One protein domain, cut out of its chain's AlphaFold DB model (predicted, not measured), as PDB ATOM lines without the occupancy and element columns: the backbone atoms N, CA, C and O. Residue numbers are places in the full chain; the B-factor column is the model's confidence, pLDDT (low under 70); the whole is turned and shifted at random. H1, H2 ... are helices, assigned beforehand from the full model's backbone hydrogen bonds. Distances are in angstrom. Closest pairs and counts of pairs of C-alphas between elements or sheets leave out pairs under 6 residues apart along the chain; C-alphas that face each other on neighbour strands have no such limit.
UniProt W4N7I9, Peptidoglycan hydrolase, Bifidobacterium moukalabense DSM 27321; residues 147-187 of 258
ATOM      1  N   PRO A 147      38.748   7.990  58.972       64.25
ATOM      2  CA  PRO A 147      38.519   9.398  58.750       64.25
ATOM      3  C   PRO A 147      37.369   9.804  59.659       64.25
ATOM      4  O   PRO A 147      36.368   9.089  59.800       64.25
ATOM      5  N   THR A 148      37.565  10.906  60.363       77.38
ATOM      6  CA  THR A 148      36.571  11.435  61.282       77.38
ATOM      7  C   THR A 148      35.242  11.583  60.548       77.38
ATOM      8  O   THR A 148      35.186  11.756  59.327       77.38
ATOM      9  N   ALA A 149      34.131  11.563  61.286       74.50
ATOM     10  CA  ALA A 149      32.823  11.815  60.682       74.50
ATOM     11  C   ALA A 149      32.804  13.133  59.878       74.50
ATOM     12  O   ALA A 149      32.093  13.228  58.882       74.50
ATOM     13  N   GLN A 150      33.623  14.114  60.278       77.19
ATOM     14  CA  GLN A 150      33.809  15.365  59.556       77.19
ATOM     15  C   GLN A 150      34.547  15.172  58.225       77.19
ATOM     16  O   GLN A 150      34.056  15.639  57.204       77.19
ATOM     17  N   GLU A 151      35.665  14.447  58.198       77.88
ATOM     18  CA  GLU A 151      36.410  14.179  56.958       77.88
ATOM     19  C   GLU A 151      35.588  13.351  55.967       77.88
ATOM     20  O   GLU A 151      35.575  13.641  54.770       77.88
ATOM     21  N   ILE A 152      34.827  12.366  56.458       83.88
ATOM     22  CA  ILE A 152      33.883  11.607  55.628       83.88
ATOM     23  C   ILE A 152      32.789  12.533  55.089       83.88
ATOM     24  O   ILE A 152      32.479  12.488  53.898       83.88
ATOM     25  N   ALA A 153      32.208  13.385  55.937       84.94
ATOM     26  CA  ALA A 153      31.170  14.318  55.517       84.94
ATOM     27  C   ALA A 153      31.688  15.305  54.462       84.94
ATOM     28  O   ALA A 153      31.018  15.518  53.455       84.94
ATOM     29  N   GLU A 154      32.885  15.862  54.642       85.38
ATOM     30  CA  GLU A 154      33.515  16.771  53.682       85.38
ATOM     31  C   GLU A 154      33.842  16.068  52.359       85.38
ATOM     32  O   GLU A 154      33.599  16.631  51.287       85.38
ATOM     33  N   ALA A 155      34.329  14.825  52.409       85.88
ATOM     34  CA  ALA A 155      34.585  14.022  51.218       85.88
ATOM     35  C   ALA A 155      33.291  13.733  50.442       85.88
ATOM     36  O   ALA A 155      33.240  13.950  49.232       85.88
ATOM     37  N   VAL A 156      32.222  13.317  51.130       90.12
ATOM     38  CA  VAL A 156      30.904  13.071  50.517       90.12
ATOM     39  C   VAL A 156      30.313  14.362  49.952       90.12
ATOM     40  O   VAL A 156      29.835  14.378  48.819       90.12
ATOM     41  N   TRP A 157      30.389  15.463  50.702       93.38
ATOM     42  CA  TRP A 157      29.888  16.771  50.282       93.38
ATOM     43  C   TRP A 157      30.560  17.265  48.992       93.38
ATOM     44  O   TRP A 157      29.911  17.848  48.119       93.38
ATOM     45  N   ASN A 158      31.857  16.988  48.846       92.56
ATOM     46  CA  ASN A 158      32.671  17.408  47.706       92.56
ATOM     47  C   ASN A 158      32.798  16.362  46.592       92.56
ATOM     48  O   ASN A 158      33.423  16.660  45.573       92.56
ATOM     49  N   PHE A 159      32.216  15.174  46.760       93.62
ATOM     50  CA  PHE A 159      32.329  14.084  45.800       93.62
ATOM     51  C   PHE A 159      31.730  14.471  44.444       93.62
ATOM     52  O   PHE A 159      30.574  14.898  44.360       93.62
ATOM     53  N   GLU A 160      32.526  14.318  43.385       94.88
ATOM     54  CA  GLU A 160      32.140  14.635  42.014       94.88
ATOM     55  C   GLU A 160      31.576  13.396  41.316       94.88
ATOM     56  O   GLU A 160      32.255  12.385  41.145       94.88
ATOM     57  N   GLN A 161      30.323  13.488  40.880       83.62
ATOM     58  CA  GLN A 161      29.684  12.485  40.039       83.62
ATOM     59  C   GLN A 161      29.365  13.108  38.689       83.62
ATOM     60  O   GLN A 161      28.547  14.023  38.607       83.62
ATOM     61  N   ASN A 162      29.977  12.585  37.625       91.44
ATOM     62  CA  ASN A 162      29.746  13.037  36.248       91.44
ATOM     63  C   ASN A 162      29.948  14.556  36.070       91.44
ATOM     64  O   ASN A 162      29.151  15.214  35.404       91.44
ATOM     65  N   GLY A 163      30.987  15.120  36.696       90.69
ATOM     66  CA  GLY A 163      31.307  16.548  36.608       90.69
ATOM     67  C   GLY A 163      30.481  17.465  37.518       90.69
ATOM     68  O   GLY A 163      30.605  18.680  37.410       90.69
ATOM     69  N   VAL A 164      29.638  16.918  38.404       90.81
ATOM     70  CA  VAL A 164      28.829  17.706  39.351       90.81
ATOM     71  C   VAL A 164      29.080  17.235  40.779       90.81
ATOM     72  O   VAL A 164      29.012  16.036  41.064       90.81
ATOM     73  N   LYS A 165      29.342  18.167  41.701       94.44
ATOM     74  CA  LYS A 165      29.541  17.831  43.117       94.44
ATOM     75  C   LYS A 165      28.217  17.509  43.801       94.44
ATOM     76  O   LYS A 165      27.181  18.090  43.475       94.44
ATOM     77  N   CYS A 166      28.250  16.619  44.792       94.44
ATOM     78  CA  CYS A 166      27.067  16.226  45.564       94.44
ATOM     79  C   CYS A 166      26.314  17.438  46.148       94.44
ATOM     80  O   CYS A 166      25.100  17.554  45.972       94.44
ATOM     81  N   ARG A 167      27.046  18.387  46.748       93.31
ATOM     82  CA  ARG A 167      26.488  19.642  47.274       93.31
ATOM     83  C   ARG A 167      25.719  20.463  46.234       93.31
ATOM     84  O   ARG A 167      24.638  20.955  46.536       93.31
ATOM     85  N   ASP A 168      26.238  20.557  45.009       93.81
ATOM     86  CA  ASP A 168      25.652  21.378  43.948       93.81
ATOM     87  C   ASP A 168      24.343  20.726  43.464       93.81
ATOM     88  O   ASP A 168      23.359  21.409  43.186       93.81
ATOM     89  N   ARG A 169      24.284  19.384  43.440       91.94
ATOM     90  CA  ARG A 169      23.052  18.634  43.136       91.94
ATOM     91  C   ARG A 169      21.972  18.833  44.197       91.94
ATOM     92  O   ARG A 169      20.806  18.998  43.843       91.94
ATOM     93  N   LEU A 170      22.346  18.779  45.478       90.25
ATOM     94  CA  LEU A 170      21.420  18.993  46.595       90.25
ATOM     95  C   LEU A 170      20.865  20.419  46.568       90.25
ATOM     96  O   LEU A 170      19.651  20.593  46.514       90.25
ATOM     97  N   GLN A 171      21.745  21.418  46.475       90.62
ATOM     98  CA  GLN A 171      21.353  22.825  46.377       90.62
ATOM     99  C   GLN A 171      20.456  23.086  45.163       90.62
ATOM    100  O   GLN A 171      19.399  23.691  45.305       90.62
ATOM    101  N   GLY A 172      20.804  22.552  43.988       89.75
ATOM    102  CA  GLY A 172      19.967  22.689  42.794       89.75
ATOM    103  C   GLY A 172      18.596  22.011  42.924       89.75
ATOM    104  O   GLY A 172      17.613  22.495  42.365       89.75
ATOM    105  N   THR A 173      18.500  20.915  43.683       88.12
ATOM    106  CA  THR A 173      17.215  20.253  43.968       88.12
ATOM    107  C   THR A 173      16.347  21.114  44.884       88.12
ATOM    108  O   THR A 173      15.161  21.284  44.602       88.12
ATOM    109  N   ASP A 174      16.933  21.706  45.926       87.50
ATOM    110  CA  ASP A 174      16.228  22.612  46.840       87.50
ATOM    111  C   ASP A 174      15.762  23.887  46.121       87.50
ATOM    112  O   ASP A 174      14.621  24.324  46.281       87.50
ATOM    113  N   GLU A 175      16.609  24.466  45.268       87.75
ATOM    114  CA  GLU A 175      16.252  25.609  44.424       87.75
ATOM    115  C   GLU A 175      15.098  25.273  43.472       87.75
ATOM    116  O   GLU A 175      14.126  26.028  43.381       87.75
ATOM    117  N   ALA A 176      15.155  24.117  42.802       87.31
ATOM    118  CA  ALA A 176      14.086  23.662  41.919       87.31
ATOM    119  C   ALA A 176      12.772  23.417  42.678       87.31
ATOM    120  O   ALA A 176      11.700  23.784  42.184       87.31
ATOM    121  N   ALA A 177      12.841  22.837  43.880       86.25
ATOM    122  CA  ALA A 177      11.682  22.615  44.737       86.25
ATOM    123  C   ALA A 177      11.042  23.942  45.180       86.25
ATOM    124  O   ALA A 177       9.827  24.109  45.058       86.25
ATOM    125  N   ASN A 178      11.848  24.917  45.606       84.12
ATOM    126  CA  ASN A 178      11.364  26.247  45.980       84.12
ATOM    127  C   ASN A 178      10.740  26.987  44.787       84.12
ATOM    128  O   ASN A 178       9.691  27.619  44.920       84.12
ATOM    129  N   ALA A 179      11.328  26.861  43.595       86.69
ATOM    130  CA  ALA A 179      10.785  27.465  42.382       86.69
ATOM    131  C   ALA A 179       9.458  26.823  41.934       86.69
ATOM    132  O   ALA A 179       8.622  27.490  41.322       86.69
ATOM    133  N   ALA A 180       9.234  25.537  42.229       87.12
ATOM    134  CA  ALA A 180       8.010  24.837  41.845       87.12
ATOM    135  C   ALA A 180       6.754  25.458  42.481       87.12
ATOM    136  O   ALA A 180       5.732  25.574  41.806       87.12
ATOM    137  N   ALA A 181       6.839  25.913  43.734       82.69
ATOM    138  CA  ALA A 181       5.724  26.570  44.417       82.69
ATOM    139  C   ALA A 181       5.275  27.851  43.688       82.69
ATOM    140  O   ALA A 181       4.088  28.028  43.410       82.69
ATOM    141  N   GLU A 182       6.219  28.709  43.296       86.44
ATOM    142  CA  GLU A 182       5.916  29.929  42.534       86.44
ATOM    143  C   GLU A 182       5.359  29.625  41.140       86.44
ATOM    144  O   GLU A 182       4.437  30.293  40.665       86.44
ATOM    145  N   ARG A 183       5.855  28.569  40.489       88.12
ATOM    146  CA  ARG A 183       5.325  28.127  39.191       88.12
ATOM    147  C   ARG A 183       3.864  27.700  39.270       88.12
ATOM    148  O   ARG A 183       3.133  27.931  38.315       88.12
ATOM    149  N   VAL A 184       3.422  27.116  40.386       88.75
ATOM    150  CA  VAL A 184       2.008  26.767  40.598       88.75
ATOM    151  C   VAL A 184       1.148  28.024  40.722       88.75
ATOM    152  O   VAL A 184       0.114  28.123  40.067       88.75
ATOM    153  N   TRP A 185       1.576  29.011  41.511       90.69
ATOM    154  CA  TRP A 185       0.790  30.231  41.728       90.69
ATOM    155  C   TRP A 185       0.703  31.138  40.504       90.69
ATOM    156  O   TRP A 185      -0.325  31.786  40.286       90.69
ATOM    157  N   THR A 186       1.767  31.160  39.704       91.00
ATOM    158  CA  THR A 186       1.862  31.944  38.468       91.00
ATOM    159  C   THR A 186       1.325  31.210  37.239       91.00
ATOM    160  O   THR A 186       1.167  31.838  36.190       91.00
ATOM    161  N   PHE A 187       1.004  29.914  37.350       91.69
ATOM    162  CA  PHE A 187       0.437  29.135  36.252       91.69
ATOM    163  C   PHE A 187      -0.844  29.789  35.728       91.69
ATOM    164  O   PHE A 187      -1.731  30.162  36.500       91.69
TER     165      PHE A 187
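Overview. This is residues 147 to 187 of the 258 residues of the protein "Peptidoglycan hydrolase" of Bifidobacterium moukalabense DSM 27321 (UniProt W4N7I9). What shape do these atoms make? One long helix, H2, and a shorter one, H1, meet near their ends at a wide, open corner, and the link between them, residues 159 to 165, folds back on itself there. Most of H2 and the first part of H1 extend away from the corner as free arms. How is it made up? The printed part has 41 residues with two named helices, H1 then H2, and no named strand; the class is all helix. The whole is extended, with a radius of gyration of the C-alphas of 14.7 A and spans of 48 by 22 by 6 A.

Along the chain. Where is the longest helix? H2 is residues 166 to 186, 30.5 A from first to last C-alpha, from (27.067, 16.226, 45.564) to (1.862, 31.944, 38.468). Where is the other? H1 is residues 149 to 158, 14.1 A long, and C-alpha 149 is at (32.823, 11.815, 60.682).

Arrangement. How does H2 stand to H1? They touch only at the corner by their link, H2 with residues 166 to 167 alone; the closest C-alphas, of Trp 157 and Arg 167, are 5.4 A apart. Their lines stand at a steep tilt of 62 degrees, and they run the same way. What do the backbones show? In H1 every O i to N i+4 pair is within hydrogen-bond range; in H2, 15 of 17 are.

Size, cuts and confidence. How large is it? The two C-alphas farthest apart, of Pro 147 and Phe 187, are 48.4 A apart. What of the link and free stretches? H1 to H2 is a short link of 7 residues, in which residues 160 to 161 pair with 164 to 165, antiparallel. Residues 148 to 153 and 171 to 187 stand free. Is there a cut or low confidence? The printed part has no cut, and its mean pLDDT is 87.4, with residue 147 under 70.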